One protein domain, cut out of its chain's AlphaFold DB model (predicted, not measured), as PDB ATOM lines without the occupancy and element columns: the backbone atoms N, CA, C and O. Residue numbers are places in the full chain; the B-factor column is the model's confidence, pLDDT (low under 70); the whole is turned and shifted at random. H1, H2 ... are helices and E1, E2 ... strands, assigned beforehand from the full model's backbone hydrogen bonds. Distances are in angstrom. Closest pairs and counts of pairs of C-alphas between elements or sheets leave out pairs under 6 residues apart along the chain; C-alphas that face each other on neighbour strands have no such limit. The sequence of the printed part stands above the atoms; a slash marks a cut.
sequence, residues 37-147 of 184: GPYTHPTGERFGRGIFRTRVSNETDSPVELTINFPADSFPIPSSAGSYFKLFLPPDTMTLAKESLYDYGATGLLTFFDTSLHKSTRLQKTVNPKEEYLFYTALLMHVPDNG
ATOM      1  N   GLY A  37     -16.730  26.126  34.461       91.12
ATOM      2  CA  GLY A  37     -16.356  24.788  34.018       91.12
ATOM      3  C   GLY A  37     -17.569  23.875  33.847       91.12
ATOM      4  O   GLY A  37     -18.678  24.363  33.657       91.12
ATOM      5  N   PRO A  38     -17.400  22.550  33.896       92.94
ATOM      6  CA  PRO A  38     -18.524  21.623  33.847       92.94
ATOM      7  C   PRO A  38     -19.340  21.630  35.152       92.94
ATOM      8  O   PRO A  38     -18.829  21.918  36.239       92.94
ATOM      9  N   TYR A  39     -20.616  21.277  35.043       94.31
ATOM     10  CA  TYR A  39     -21.534  21.046  36.154       94.31
ATOM     11  C   TYR A  39     -22.475  19.885  35.809       94.31
ATOM     12  O   TYR A  39     -22.953  19.787  34.681       94.31
ATOM     13  N   THR A  40     -22.734  19.011  36.779       95.62
ATOM     14  CA  THR A  40     -23.715  17.928  36.661       95.62
ATOM     15  C   THR A  40     -24.791  18.166  37.706       95.62
ATOM     16  O   THR A  40     -24.489  18.195  38.896       95.62
ATOM     17  N   HIS A  41     -26.025  18.356  37.254       95.44
ATOM     18  CA  HIS A  41     -27.181  18.544  38.119       95.44
ATOM     19  C   HIS A  41     -27.562  17.217  38.803       95.44
ATOM     20  O   HIS A  41     -27.316  16.154  38.225       95.44
ATOM     21  N   PRO A  42     -28.203  17.225  39.989       96.44
ATOM     22  CA  PRO A  42     -28.614  15.999  40.682       96.44
ATOM     23  C   PRO A  42     -29.532  15.066  39.876       96.44
ATOM     24  O   PRO A  42     -29.597  13.877  40.167       96.44
ATOM     25  N   THR A  43     -30.213  15.573  38.841       93.62
ATOM     26  CA  THR A  43     -31.008  14.763  37.894       93.62
ATOM     27  C   THR A  43     -30.153  13.967  36.899       93.62
ATOM     28  O   THR A  43     -30.686  13.161  36.145       93.62
ATOM     29  N   GLY A  44     -28.832  14.177  36.881       94.19
ATOM     30  CA  GLY A  44     -27.888  13.568  35.940       94.19
ATOM     31  C   GLY A  44     -27.613  14.415  34.693       94.19
ATOM     32  O   GLY A  44     -26.711  14.092  33.918       94.19
ATOM     33  N   GLU A  45     -28.342  15.515  34.502       93.25
ATOM     34  CA  GLU A  45     -28.132  16.432  33.381       93.25
ATOM     35  C   GLU A  45     -26.785  17.154  33.476       93.25
ATOM     36  O   GLU A  45     -26.361  17.607  34.543       93.25
ATOM     37  N   ARG A  46     -26.108  17.284  32.333       94.06
ATOM     38  CA  ARG A  46     -24.790  17.918  32.229       94.06
ATOM     39  C   ARG A  46     -24.910  19.301  31.605       94.06
ATOM     40  O   ARG A  46     -25.575  19.480  30.585       94.06
ATOM     41  N   PHE A  47     -24.190  20.246  32.196       94.62
ATOM     42  CA  PHE A  47     -24.147  21.637  31.779       94.62
ATOM     43  C   PHE A  47     -22.710  22.158  31.732       94.62
ATOM     44  O   PHE A  47     -21.851  21.764  32.529       94.62
ATOM     45  N   GLY A  48     -22.458  23.114  30.844       93.62
ATOM     46  CA  GLY A  48     -21.384  24.085  31.036       93.62
ATOM     47  C   GLY A  48     -21.861  25.191  31.978       93.62
ATOM     48  O   GLY A  48     -22.971  25.694  31.811       93.62
ATOM     49  N   ARG A  49     -21.045  25.589  32.959       93.88
ATOM     50  CA  ARG A  49     -21.308  26.736  33.839       93.88
ATOM     51  C   ARG A  49     -20.374  27.899  33.530       93.88
ATOM     52  O   ARG A  49     -19.162  27.716  33.412       93.88
ATOM     53  N   GLY A  50     -20.942  29.096  33.463       94.50
ATOM     54  CA  GLY A  50     -20.220  30.362  33.391       94.50
ATOM     55  C   GLY A  50     -20.637  31.278  34.535       94.50
ATOM     56  O   GLY A  50     -21.826  31.487  34.757       94.50
ATOM     57  N   ILE A  51     -19.658  31.821  35.246       95.94
ATOM     58  CA  ILE A  51     -19.796  32.789  36.331       95.94
ATOM     59  C   ILE A  51     -19.092  34.068  35.899       95.94
ATOM     60  O   ILE A  51     -17.951  34.039  35.433       95.94
ATOM     61  N   PHE A  52     -19.771  35.191  36.075       96.19
ATOM     62  CA  PHE A  52     -19.295  36.511  35.695       96.19
ATOM     63  C   PHE A  52     -19.554  37.477  36.842       96.19
ATOM     64  O   PHE A  52     -20.544  37.337  37.566       96.19
ATOM     65  N   ARG A  53     -18.707  38.496  36.978       95.62
ATOM     66  CA  ARG A  53     -18.996  39.656  37.820       95.62
ATOM     67  C   ARG A  53     -19.488  40.814  36.963       95.62
ATOM     68  O   ARG A  53     -18.979  41.052  35.865       95.62
ATOM     69  N   THR A  54     -20.440  41.559  37.504       96.31
ATOM     70  CA  THR A  54     -20.890  42.842  36.964       96.31
ATOM     71  C   THR A  54     -20.694  43.901  38.039       96.31
ATOM     72  O   THR A  54     -21.023  43.668  39.201       96.31
ATOM     73  N   ARG A  55     -20.131  45.049  37.661       96.44
ATOM     74  CA  ARG A  55     -20.000  46.239  38.508       96.44
ATOM     75  C   ARG A  55     -20.835  47.353  37.901       96.44
ATOM     76  O   ARG A  55     -20.693  47.635  36.715       96.44
ATOM     77  N   VAL A  56     -21.690  47.953  38.713       96.25
ATOM     78  CA  VAL A  56     -22.487  49.129  38.369       96.25
ATOM     79  C   VAL A  56     -22.000  50.274  39.239       96.25
ATOM     80  O   VAL A  56     -22.124  50.197  40.457       96.25
ATOM     81  N   SER A  57     -21.448  51.312  38.622       95.88
ATOM     82  CA  SER A  57     -20.989  52.523  39.302       95.88
ATOM     83  C   SER A  57     -21.968  53.660  39.013       95.88
ATOM     84  O   SER A  57     -22.282  53.927  37.850       95.88
ATOM     85  N   ASN A  58     -22.471  54.307  40.063       95.38
ATOM     86  CA  ASN A  58     -23.314  55.494  39.953       95.38
ATOM     87  C   ASN A  58     -22.442  56.747  40.098       95.38
ATOM     88  O   ASN A  58     -22.132  57.180  41.200       95.38
ATOM     89  N   GLU A  59     -22.056  57.353  38.986       93.56
ATOM     90  CA  GLU A  59     -21.275  58.593  38.938       93.56
ATOM     91  C   GLU A  59     -22.159  59.849  39.014       93.56
ATOM     92  O   GLU A  59     -21.645  60.966  38.953       93.56
ATOM     93  N   THR A  60     -23.476  59.700  39.169       91.38
ATOM     94  CA  THR A  60     -24.422  60.821  39.283       91.38
ATOM     95  C   THR A  60     -24.466  61.396  40.700       91.38
ATOM     96  O   THR A  60     -23.794  60.897  41.608       91.38
ATOM     97  N   ASP A  61     -25.258  62.453  40.883       94.19
ATOM     98  CA  ASP A  61     -25.482  63.099  42.180       94.19
ATOM     99  C   ASP A  61     -26.807  62.660  42.838       94.19
ATOM    100  O   ASP A  61     -27.115  63.090  43.948       94.19
ATOM    101  N   SER A  62     -27.559  61.752  42.197       94.00
ATOM    102  CA  SER A  62     -28.819  61.198  42.715       94.00
ATOM    103  C   SER A  62     -28.775  59.663  42.811       94.00
ATOM    104  O   SER A  62     -28.064  59.003  42.050       94.00
ATOM    105  N   PRO A  63     -29.518  59.036  43.739       96.50
ATOM    106  CA  PRO A  63     -29.612  57.583  43.794       96.50
ATOM    107  C   PRO A  63     -30.226  56.981  42.527       96.50
ATOM    108  O   PRO A  63     -31.117  57.553  41.892       96.50
ATOM    109  N   VAL A  64     -29.785  55.771  42.206       96.25
ATOM    110  CA  VAL A  64     -30.255  55.005  41.057       96.25
ATOM    111  C   VAL A  64     -30.800  53.661  41.533       96.25
ATOM    112  O   VAL A  64     -30.118  52.922  42.238       96.25
ATOM    113  N   GLU A  65     -32.030  53.323  41.150       97.88
ATOM    114  CA  GLU A  65     -32.603  51.999  41.403       97.88
ATOM    115  C   GLU A  65     -32.305  51.066  40.234       97.88
ATOM    116  O   GLU A  65     -32.767  51.282  39.116       97.88
ATOM    117  N   LEU A  66     -31.558  50.006  40.519       97.56
ATOM    118  CA  LEU A  66     -31.252  48.906  39.620       97.56
ATOM    119  C   LEU A  66     -32.225  47.753  39.875       97.56
ATOM    120  O   LEU A  66     -32.286  47.231  40.991       97.56
ATOM    121  N   THR A  67     -32.932  47.310  38.836       98.44
ATOM    122  CA  THR A  67     -33.724  46.073  38.869       98.44
ATOM    123  C   THR A  67     -33.276  45.143  37.753       98.44
ATOM    124  O   THR A  67     -33.270  45.545  36.594       98.44
ATOM    125  N   ILE A  68     -32.954  43.892  38.092       98.38
ATOM    126  CA  ILE A  68     -32.673  42.816  37.134       98.38
ATOM    127  C   ILE A  68     -33.513  41.591  37.504       98.38
ATOM    128  O   ILE A  68     -33.649  41.249  38.678       98.38
ATOM    129  N   ASN A  69     -34.078  40.926  36.506       98.06
ATOM    130  CA  ASN A  69     -34.859  39.712  36.638       98.06
ATOM    131  C   ASN A  69     -34.503  38.739  35.509       98.06
ATOM    132  O   ASN A  69     -34.566  39.098  34.334       98.06
ATOM    133  N   PHE A  70     -34.189  37.499  35.874       98.00
ATOM    134  CA  PHE A  70     -34.088  36.392  34.927       98.00
ATOM    135  C   PHE A  70     -35.243  35.414  35.147       98.00
ATOM    136  O   PHE A  70     -35.544  35.081  36.301       98.00
ATOM    137  N   PRO A  71     -35.914  34.977  34.066       97.25
ATOM    138  CA  PRO A  71     -37.086  34.121  34.167       97.25
ATOM    139  C   PRO A  71     -36.728  32.714  34.658       97.25
ATOM    140  O   PRO A  71     -35.567  32.304  34.686       97.25
ATOM    141  N   ALA A  72     -37.759  31.965  35.052       96.56
ATOM    142  CA  ALA A  72     -37.617  30.546  35.358       96.56
ATOM    143  C   ALA A  72     -37.324  29.709  34.103       96.56
ATOM    144  O   ALA A  72     -36.684  28.663  34.210       96.56
ATOM    145  N   ASP A  73     -37.736  30.185  32.933       96.19
ATOM    146  CA  ASP A  73     -37.555  29.479  31.672       96.19
ATOM    147  C   ASP A  73     -36.115  29.574  31.154       96.19
ATOM    148  O   ASP A  73     -35.363  30.501  31.475       96.19
ATOM    149  N   SER A  74     -35.728  28.592  30.344       96.19
ATOM    150  CA  SER A  74     -34.490  28.625  29.574       96.19
ATOM    151  C   SER A  74     -34.688  29.333  28.233       96.19
ATOM    152  O   SER A  74     -35.801  29.504  27.738       96.19
ATOM    153  N   PHE A  75     -33.579  29.745  27.630       95.75
ATOM    154  CA  PHE A  75     -33.539  30.363  26.315       95.75
ATOM    155  C   PHE A  75     -33.006  29.351  25.302       95.75
ATOM    156  O   PHE A  75     -31.902  28.832  25.503       95.75
ATOM    157  N   PRO A  76     -33.748  29.057  24.222       94.81
ATOM    158  CA  PRO A  76     -33.293  28.112  23.213       94.81
ATOM    159  C   PRO A  76     -32.074  28.658  22.463       94.81
ATOM    160  O   PRO A  76     -31.959  29.860  22.220       94.81
ATOM    161  N   ILE A  77     -31.180  27.756  22.063       92.25
ATOM    162  CA  ILE A  77     -30.046  28.046  21.182       92.25
ATOM    163  C   ILE A  77     -30.401  27.505  19.789       92.25
ATOM    164  O   ILE A  77     -30.398  26.290  19.601       92.25
ATOM    165  N   PRO A  78     -30.721  28.366  18.803       87.25
ATOM    166  CA  PRO A  78     -31.295  27.911  17.534       87.25
ATOM    167  C   PRO A  78     -30.379  27.022  16.684       87.25
ATOM    168  O   PRO A  78     -30.876  26.256  15.864       87.25
ATOM    169  N   SER A  79     -29.057  27.112  16.858       84.38
ATOM    170  CA  SER A  79     -28.082  26.336  16.080       84.38
ATOM    171  C   SER A  79     -28.123  24.832  16.357       84.38
ATOM    172  O   SER A  79     -27.572  24.063  15.573       84.38
ATOM    173  N   SER A  80     -28.720  24.406  17.476       82.88
ATOM    174  CA  SER A  80     -28.648  23.026  17.946       82.88
ATOM    175  C   SER A  80     -29.944  22.610  18.642       82.88
ATOM    176  O   SER A  80     -30.358  23.187  19.649       82.88
ATOM    177  N   ALA A  81     -30.599  21.579  18.103       87.62
ATOM    178  CA  ALA A  81     -31.856  21.069  18.641       87.62
ATOM    179  C   ALA A  81     -31.695  20.611  20.101       87.62
ATOM    180  O   ALA A  81     -30.724  19.947  20.460       87.62
ATOM    181  N   GLY A  82     -32.651  20.987  20.956       89.62
ATOM    182  CA  GLY A  82     -32.617  20.682  22.390       89.62
ATOM    183  C   GLY A  82     -31.564  21.458  23.187       89.62
ATOM    184  O   GLY A  82     -31.492  21.291  24.400       89.62
ATOM    185  N   SER A  83     -30.768  22.320  22.544       93.56
ATOM    186  CA  SER A  83     -29.790  23.153  23.240       93.56
ATOM    187  C   SER A  83     -30.421  24.432  23.768       93.56
ATOM    188  O   SER A  83     -31.242  25.074  23.109       93.56
ATOM    189  N   TYR A  84     -30.022  24.817  24.972       95.38
ATOM    190  CA  TYR A  84     -30.523  26.010  25.638       95.38
ATOM    191  C   TYR A  84     -29.508  26.532  26.644       95.38
ATOM    192  O   TYR A  84     -28.563  25.846  27.037       95.38
ATOM    193  N   PHE A  85     -29.730  27.750  27.114       95.31
ATOM    194  CA  PHE A  85     -29.050  28.260  28.291       95.31
ATOM    195  C   PHE A  85     -30.044  28.840  29.286       95.31
ATOM    196  O   PHE A  85     -31.150  29.246  28.936       95.31
ATOM    197  N   LYS A  86     -29.640  28.888  30.548       96.88
ATOM    198  CA  LYS A  86     -30.402  29.495  31.629       96.88
ATOM    199  C   LYS A  86     -29.545  30.504  32.372       96.88
ATOM    200  O   LYS A  86     -28.358  30.269  32.595       96.88
ATOM    201  N   LEU A  87     -30.164  31.621  32.740       97.62
ATOM    202  CA  LEU A  87     -29.531  32.736  33.433       97.62
ATOM    203  C   LEU A  87     -29.937  32.783  34.897       97.62
ATOM    204  O   LEU A  87     -31.064  32.445  35.254       97.62
ATOM    205  N   PHE A  88     -29.009  33.243  35.729       97.88
ATOM    206  CA  PHE A  88     -29.200  33.332  37.165       97.88
ATOM    207  C   PHE A  88     -28.513  34.559  37.763       97.88
ATOM    208  O   PHE A  88     -27.469  35.014  37.287       97.88
ATOM    209  N   LEU A  89     -29.080  35.028  38.871       97.50
ATOM    210  CA  LEU A  89     -28.479  35.967  39.814       97.50
ATOM    211  C   LEU A  89     -28.225  35.226  41.135       97.50
ATOM    212  O   LEU A  89     -29.146  35.110  41.949       97.50
ATOM    213  N   PRO A  90     -27.018  34.668  41.348       96.06
ATOM    214  CA  PRO A  90     -26.662  34.060  42.624       96.06
ATOM    215  C   PRO A  90     -26.741  35.087  43.769       96.06
ATOM    216  O   PRO A  90     -26.326  36.230  43.576       96.06
ATOM    217  N   PRO A  91     -27.217  34.702  44.967       91.62
ATOM    218  CA  PRO A  91     -27.430  35.630  46.080       91.62
ATOM    219  C   PRO A  91     -26.149  36.017  46.850       91.62
ATOM    220  O   PRO A  91     -26.230  36.802  47.792       91.62
ATOM    221  N   ASP A  92     -24.978  35.471  46.497       89.56
ATOM    222  CA  ASP A  92     -23.711  35.813  47.163       89.56
ATOM    223  C   ASP A  92     -23.299  37.272  46.890       89.56
ATOM    224  O   ASP A  92     -23.598  37.862  45.851       89.56
ATOM    225  N   THR A  93     -22.559  37.854  47.831       88.25
ATOM    226  CA  THR A  93     -22.010  39.204  47.712       88.25
ATOM    227  C   THR A  93     -20.683  39.166  46.966       88.25
ATOM    228  O   THR A  93     -19.719  38.535  47.412       88.25
ATOM    229  N   MET A  94     -20.611  39.877  45.844       94.81
ATOM    230  CA  MET A  94     -19.367  40.069  45.106       94.81
ATOM    231  C   MET A  94     -18.590  41.263  45.673       94.81
ATOM    232  O   MET A  94     -19.165  42.306  45.977       94.81
ATOM    233  N   THR A  95     -17.269  41.129  45.783       95.25
ATOM    234  CA  THR A  95     -16.360  42.218  46.172       95.25
ATOM    235  C   THR A  95     -15.096  42.174  45.320       95.25
ATOM    236  O   THR A  95     -14.732  41.127  44.784       95.25
ATOM    237  N   LEU A  96     -14.381  43.297  45.217       92.62
ATOM    238  CA  LEU A  96     -13.123  43.359  44.461       92.62
ATOM    239  C   LEU A  96     -12.055  42.399  45.010       92.62
ATOM    240  O   LEU A  96     -11.297  41.818  44.240       92.62
ATOM    241  N   ALA A  97     -12.041  42.150  46.325       95.38
ATOM    242  CA  ALA A  97     -11.116  41.201  46.947       95.38
ATOM    243  C   ALA A  97     -11.305  39.757  46.447       95.38
ATOM    244  O   ALA A  97     -10.367  38.963  46.490       95.38
ATOM    245  N   LYS A  98     -12.500  39.414  45.948       95.44
ATOM    246  CA  LYS A  98     -12.787  38.088  45.397       95.44
ATOM    247  C   LYS A  98     -12.416  37.948  43.910       95.44
ATOM    248  O   LYS A  98     -12.460  36.844  43.372       95.44
ATOM    249  N   GLU A  99     -12.014  39.027  43.228       93.00
ATOM    250  CA  GLU A  99     -11.852  39.036  41.766       93.00
ATOM    251  C   GLU A  99     -10.825  38.015  41.252       93.00
ATOM    252  O   GLU A  99     -11.056  37.358  40.232       93.00
ATOM    253  N   SER A 100      -9.718  37.824  41.970       94.06
ATOM    254  CA  SER A 100      -8.662  36.873  41.602       94.06
ATOM    255  C   SER A 100      -8.992  35.419  41.960       94.06
ATOM    256  O   SER A 100      -8.383  34.511  41.398       94.06
ATOM    257  N   LEU A 101      -9.978  35.176  42.828       96.38
ATOM    258  CA  LEU A 101     -10.291  33.842  43.341       96.38
ATOM    259  C   LEU A 101     -10.960  32.950  42.287       96.38
ATOM    260  O   LEU A 101     -11.530  33.424  41.297       96.38
ATOM    261  N   TYR A 102     -10.898  31.636  42.507       93.44
ATOM    262  CA  TYR A 102     -11.619  30.657  41.693       93.44
ATOM    263  C   TYR A 102     -13.120  30.981  41.662       93.44
ATOM    264  O   TYR A 102     -13.680  31.340  42.695       93.44
ATOM    265  N   ASP A 103     -13.741  30.924  40.478       94.12
ATOM    266  CA  ASP A 103     -15.137  31.337  40.242       94.12
ATOM    267  C   ASP A 103     -15.498  32.699  40.875       94.12
ATOM    268  O   ASP A 103     -16.607  32.915  41.352       94.12
ATOM    269  N   TYR A 104     -14.532  33.628  40.888       96.12
ATOM    270  CA  TYR A 104     -14.651  34.949  41.514       96.12
ATOM    271  C   TYR A 104     -14.984  34.893  43.011       96.12
ATOM    272  O   TYR A 104     -15.591  35.817  43.530       96.12
ATOM    273  N   GLY A 105     -14.612  33.816  43.708       95.56
ATOM    274  CA  GLY A 105     -14.853  33.644  45.142       95.56
ATOM    275  C   GLY A 105     -16.326  33.459  45.507       95.56
ATOM    276  O   GLY A 105     -16.678  33.620  46.677       95.56
ATOM    277  N   ALA A 106     -17.176  33.148  44.525       94.94
ATOM    278  CA  ALA A 106     -18.577  32.847  44.751       94.94
ATOM    279  C   ALA A 106     -18.727  31.515  45.501       94.94
ATOM    280  O   ALA A 106     -18.235  30.472  45.061       94.94
ATOM    281  N   THR A 107     -19.415  31.541  46.639       93.19
ATOM    282  CA  THR A 107     -19.654  30.356  47.475       93.19
ATOM    283  C   THR A 107     -21.073  29.822  47.281       93.19
ATOM    284  O   THR A 107     -21.982  30.540  46.875       93.19
ATOM    285  N   GLY A 108     -21.275  28.521  47.521       93.50
ATOM    286  CA  GLY A 108     -22.603  27.894  47.444       93.50
ATOM    287  C   GLY A 108     -23.211  27.793  46.037       93.50
ATOM    288  O   GLY A 108     -24.366  27.392  45.912       93.50
ATOM    289  N   LEU A 109     -22.457  28.112  44.975       93.50
ATOM    290  CA  LEU A 109     -22.954  28.120  43.593       93.50
ATOM    291  C   LEU A 109     -23.562  26.786  43.148       93.50
ATOM    292  O   LEU A 109     -24.608  26.784  42.509       93.50
ATOM    293  N   LEU A 110     -22.927  25.659  43.481       92.31
ATOM    294  CA  LEU A 110     -23.414  24.340  43.062       92.31
ATOM    295  C   LEU A 110     -24.772  24.033  43.699       92.31
ATOM    296  O   LEU A 110     -25.738  23.801  42.984       92.31
ATOM    297  N   THR A 111     -24.876  24.177  45.022       95.06
ATOM    298  CA  THR A 111     -26.138  24.016  45.761       95.06
ATOM    299  C   THR A 111     -27.220  24.985  45.280       95.06
ATOM    300  O   THR A 111     -28.406  24.653  45.231       95.06
ATOM    301  N   PHE A 112     -26.824  26.201  44.901       96.31
ATOM    302  CA  PHE A 112     -27.739  27.161  44.304       96.31
ATOM    303  C   PHE A 112     -28.286  26.660  42.959       96.31
ATOM    304  O   PHE A 112     -29.499  26.719  42.751       96.31
ATOM    305  N   PHE A 113     -27.442  26.117  42.075       95.94
ATOM    306  CA  PHE A 113     -27.894  25.531  40.810       95.94
ATOM    307  C   PHE A 113     -28.797  24.314  41.018       95.94
ATOM    308  O   PHE A 113     -29.861  24.265  40.399       95.94
ATOM    309  N   ASP A 114     -28.445  23.425  41.954       95.75
ATOM    310  CA  ASP A 114     -29.219  22.219  42.294       95.75
ATOM    311  C   ASP A 114     -30.680  22.544  42.652       95.75
ATOM    312  O   ASP A 114     -31.588  21.742  42.453       95.75
ATOM    313  N   THR A 115     -30.920  23.733  43.211       95.31
ATOM    314  CA  THR A 115     -32.224  24.124  43.764       95.31
ATOM    315  C   THR A 115     -32.935  25.223  42.977       95.31
ATOM    316  O   THR A 115     -34.083  25.553  43.303       95.31
ATOM    317  N   SER A 116     -32.287  25.799  41.959       95.19
ATOM    318  CA  SER A 116     -32.778  26.988  41.243       95.19
ATOM    319  C   SER A 116     -32.996  26.774  39.745       95.19
ATOM    320  O   SER A 116     -33.476  27.690  39.076       95.19
ATOM    321  N   LEU A 117     -32.718  25.579  39.207       93.25
ATOM    322  CA  LEU A 117     -32.828  25.283  37.771       93.25
ATOM    323  C   LEU A 117     -34.198  25.620  37.159       93.25
ATOM    324  O   LEU A 117     -34.256  25.976  35.989       93.25
ATOM    325  N   HIS A 118     -35.283  25.622  37.937       94.31
ATOM    326  CA  HIS A 118     -36.638  25.992  37.484       94.31
ATOM    327  C   HIS A 118     -37.222  27.204  38.224       94.31
ATOM    328  O   HIS A 118     -38.432  27.395  38.267       94.31
ATOM    329  N   LYS A 119     -36.367  28.032  38.833       96.69
ATOM    330  CA  LYS A 119     -36.773  29.255  39.538       96.69
ATOM    331  C   LYS A 119     -36.315  30.490  38.777       96.69
ATOM    332  O   LYS A 119     -35.296  30.443  38.083       96.69
ATOM    333  N   SER A 120     -37.077  31.570  38.902       97.25
ATOM    334  CA  SER A 120     -36.624  32.904  38.516       97.25
ATOM    335  C   SER A 120     -35.672  33.455  39.575       97.25
ATOM    336  O   SER A 120     -35.697  33.050  40.739       97.25
ATOM    337  N   THR A 121     -34.826  34.396  39.171       98.06
ATOM    338  CA  THR A 121     -33.912  35.093  40.081       98.06
ATOM    339  C   THR A 121     -34.035  36.585  39.867       98.06
ATOM    340  O   THR A 121     -34.075  37.036  38.721       98.06
ATOM    341  N   ARG A 122     -34.053  37.352  40.955       97.44
ATOM    342  CA  ARG A 122     -34.242  38.799  40.915       97.44
ATOM    343  C   ARG A 122     -33.213  39.502  41.784       97.44
ATOM    344  O   ARG A 122     -32.901  39.053  42.881       97.44
ATOM    345  N   LEU A 123     -32.757  40.644  41.297       97.56
ATOM    346  CA  LEU A 123     -31.922  41.598  41.999       97.56
ATOM    347  C   LEU A 123     -32.639  42.947  41.981       97.56
ATOM    348  O   LEU A 123     -33.057  43.421  40.924       97.56
ATOM    349  N   GLN A 124     -32.759  43.570  43.146       97.50
ATOM    350  CA  GLN A 124     -33.213  44.947  43.274       97.50
ATOM    351  C   GLN A 124     -32.288  45.667  44.248       97.50
ATOM    352  O   GLN A 124     -32.089  45.206  45.373       97.50
ATOM    353  N   LYS A 125     -31.694  46.774  43.807       97.19
ATOM    354  CA  LYS A 125     -30.693  47.502  44.583       97.19
ATOM    355  C   LYS A 125     -30.760  48.992  44.282       97.19
ATOM    356  O   LYS A 125     -30.761  49.390  43.123       97.19
ATOM    357  N   THR A 126     -30.752  49.811  45.325       98.00
ATOM    358  CA  THR A 126     -30.439  51.238  45.200       98.00
ATOM    359  C   THR A 126     -28.928  51.413  45.267       98.00
ATOM    360  O   THR A 126     -28.298  50.908  46.198       98.00
ATOM    361  N   VAL A 127     -28.363  52.106  44.282       97.25
ATOM    362  CA  VAL A 127     -26.955  52.508  44.222       97.25
ATOM    363  C   VAL A 127     -26.910  54.016  44.444       97.25
ATOM    364  O   VAL A 127     -27.426  54.784  43.627       97.25
ATOM    365  N   ASN A 128     -26.361  54.451  45.573       97.88
ATOM    366  CA  ASN A 128     -26.302  55.866  45.937       97.88
ATOM    367  C   ASN A 128     -25.300  56.639  45.060       97.88
ATOM    368  O   ASN A 128     -24.497  56.024  44.355       97.88
ATOM    369  N   PRO A 129     -25.336  57.984  45.078       96.44
ATOM    370  CA  PRO A 129     -24.340  58.807  44.400       96.44
ATOM    371  C   PRO A 129     -22.915  58.395  44.765       96.44
ATOM    372  O   PRO A 129     -22.590  58.244  45.943       96.44
ATOM    373  N   LYS A 130     -22.066  58.233  43.749       95.25
ATOM    374  CA  LYS A 130     -20.660  57.804  43.848       95.25
ATOM    375  C   LYS A 130     -20.458  56.421  44.488       95.25
ATOM    376  O   LYS A 130     -19.330  56.063  44.822       95.25
ATOM    377  N   GLU A 131     -21.526  55.637  44.650       96.94
ATOM    378  CA  GLU A 131     -21.466  54.249  45.109       96.94
ATOM    379  C   GLU A 131     -21.280  53.302  43.921       96.94
ATOM    380  O   GLU A 131     -21.635  53.589  42.772       96.94
ATOM    381  N   GLU A 132     -20.759  52.121  44.224       95.81
ATOM    382  CA  GLU A 132     -20.652  51.025  43.286       95.81
ATOM    383  C   GLU A 132     -21.271  49.770  43.868       95.81
ATOM    384  O   GLU A 132     -21.131  49.466  45.053       95.81
ATOM    385  N   TYR A 133     -21.906  49.000  43.001       97.38
ATOM    386  CA  TYR A 133     -22.486  47.728  43.358       97.38
ATOM    387  C   TYR A 133     -21.921  46.625  42.473       97.38
ATOM    388  O   TYR A 133     -21.976  46.702  41.245       97.38
ATOM    389  N   LEU A 134     -21.373  45.596  43.113       97.50
ATOM    390  CA  LEU A 134     -20.854  44.413  42.448       97.50
ATOM    391  C   LEU A 134     -21.749  43.220  42.765       97.50
ATOM    392  O   LEU A 134     -22.106  42.983  43.918       97.50
ATOM    393  N   PHE A 135     -22.062  42.438  41.741       97.62
ATOM    394  CA  PHE A 135     -22.850  41.216  41.875       97.62
ATOM    395  C   PHE A 135     -22.415  40.168  40.857       97.62
ATOM    396  O   PHE A 135     -21.735  40.470  39.867       97.62
ATOM    397  N   TYR A 136     -22.809  38.923  41.108       97.62
ATOM    398  CA  TYR A 136     -22.594  37.830  40.175       97.62
ATOM    399  C   TYR A 136     -23.750  37.702  39.195       97.62
ATOM    400  O   TYR A 136     -24.919  37.867  39.539       97.62
ATOM    401  N   THR A 137     -23.408  37.301  37.983       97.25
ATOM    402  CA  THR A 137     -24.349  36.707  37.035       97.25
ATOM    403  C   THR A 137     -23.825  35.328  36.679       97.25
ATOM    404  O   THR A 137     -22.611  35.131  36.577       97.25
ATOM    405  N   ALA A 138     -24.726  34.369  36.524       96.62
ATOM    406  CA  ALA A 138     -24.366  33.005  36.185       96.62
ATOM    407  C   ALA A 138     -25.208  32.480  35.025       96.62
ATOM    408  O   ALA A 138     -26.329  32.928  34.781       96.62
ATOM    409  N   LEU A 139     -24.634  31.522  34.310       95.31
ATOM    410  CA  LEU A 139     -25.197  30.890  33.131       95.31
ATOM    411  C   LEU A 139     -24.952  29.383  33.218       95.31
ATOM    412  O   LEU A 139     -23.812  28.965  33.425       95.31
ATOM    413  N   LEU A 140     -25.997  28.584  33.016       95.62
ATOM    414  CA  LEU A 140     -25.874  27.161  32.697       95.62
ATOM    415  C   LEU A 140     -26.236  26.949  31.232       95.62
ATOM    416  O   LEU A 140     -27.256  27.457  30.778       95.62
ATOM    417  N   MET A 141     -25.419  26.205  30.497       94.12
ATOM    418  CA  MET A 141     -25.649  25.868  29.094       94.12
ATOM    419  C   MET A 141     -25.807  24.368  28.955       94.12
ATOM    420  O   MET A 141     -24.930  23.614  29.379       94.12
ATOM    421  N   HIS A 142     -26.895  23.953  28.326       93.56
ATOM    422  CA  HIS A 142     -27.070  22.599  27.842       93.56
ATOM    423  C   HIS A 142     -26.804  22.611  26.339       93.56
ATOM    424  O   HIS A 142     -27.647  23.039  25.554       93.56
ATOM    425  N   VAL A 143     -25.583  22.245  25.954       86.25
ATOM    426  CA  VAL A 143     -25.091  22.258  24.570       86.25
ATOM    427  C   VAL A 143     -24.261  20.998  24.315       86.25
ATOM    428  O   VAL A 143     -23.649  20.484  25.255       86.25
ATOM    429  N   PRO A 144     -24.215  20.496  23.069       75.06
ATOM    430  CA  PRO A 144     -23.425  19.316  22.723       75.06
ATOM    431  C   PRO A 144     -21.915  19.553  22.858       75.06
ATOM    432  O   PRO A 144     -21.183  18.624  23.189       75.06
ATOM    433  N   ASP A 145     -21.459  20.789  22.633       73.44
ATOM    434  CA  ASP A 145     -20.068  21.201  22.809       73.44
ATOM    435  C   ASP A 145     -19.985  22.583  23.470       73.44
ATOM    436  O   ASP A 145     -20.802  23.471  23.208       73.44
ATOM    437  N   ASN A 146     -18.993  22.762  24.338       68.62
ATOM    438  CA  ASN A 146     -18.776  24.005  25.062       68.62
ATOM    439  C   ASN A 146     -17.985  24.990  24.193       68.62
ATOM    440  O   ASN A 146     -16.779  24.852  24.008       68.62
ATOM    441  N   GLY A 147     -18.658  26.039  23.721       73.75
ATOM    442  CA  GLY A 147     -18.012  27.184  23.080       73.75
ATOM    443  C   GLY A 147     -17.519  28.232  24.090       73.75
ATOM    444  O   GLY A 147     -18.018  28.299  25.219       73.75
TER     445      GLY A 147
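Overview. This is residues 37 to 147 of the 184 residues of an uncharacterized protein of Spirosoma endbachense (UniProt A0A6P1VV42). An elongated, strongly twisted sheet, with the long strands E2 and E6 at its core, is partly covered by a second, two-stranded ribbon, E3 and E5, in a sandwich whose strands run nearly in line. H2 crosses the larger sheet, and the small H1 only grazes it. The printed part has 111 residues, with six named strands and two named helices in the order E1 E2 E3 E4 H1 H2 E5 E6; the larger sheet runs E1 E2 E6 E4, the smaller E3 E5, and both are antiparallel. The class is mixed, helices and strands. The whole is only just compact, close to loose, with a radius of gyration of the C-alphas of 15.6 A, and spans 48 by 28 by 25 A.

Along the chain. Find C-alpha 37 at (-16.356, 24.788, 34.018), where E1, residues 37 to 40, begins. E2 runs from C-alpha 46 at (-24.790, 17.918, 32.229) through residue 58, 38.4 A long. E3 is residues 64 to 70, 20.0 A, and E4 is residues 84 to 88, 13.7 A. Then come H1, residues 102 to 105, and H2, residues 109 to 116, 10.2 A. E5, residues 121 to 127, covers 19.2 A; E6, residues 132 to 142, covers 33.0 A and ends at C-alpha 142 at (-27.070, 22.599, 27.842).

Arrangement. Start with E1 and E2, a hairpin, where N 39 and O 47 are 2.8 A apart, within hydrogen-bond range. E2 is antiparallel to E6 at 161 degrees, with N 50 and O 139 at 2.9 A. On the other side of E6 is the edge strand E4, with N 86 and O 140 at 2.8 A. In the other sheet look at N 66 and O 125, 2.8 A apart, between E3 and E5. The two sheets form a sandwich, two sheets face to face: the facing parts are 9.7 A centre to centre and their best planes 14 degrees apart. H2 is on the larger sheet at a height of 7.8 A, only just over E6 with 3 of its 8 C-alphas, and runs across the strands, at 71 degrees to E6 on the local plane. H1 only grazes this sheet with residues 103 to 104; its closest C-alphas to E2 are Asp 103 and Ile 51, 6.3 A apart. In H2 every O i to N i+4 pair is within hydrogen-bond range; H1 is too short for such a pair.

Size, cuts and confidence. The two C-alphas farthest apart, Gly 44 and Asp 61, are 50.0 A apart. The printed part has no cut. The links E3 to E4 and E4 to H1 are long, 13 residues each. Mean pLDDT of the printed part is 94.1, and residue 146 alone is under 70.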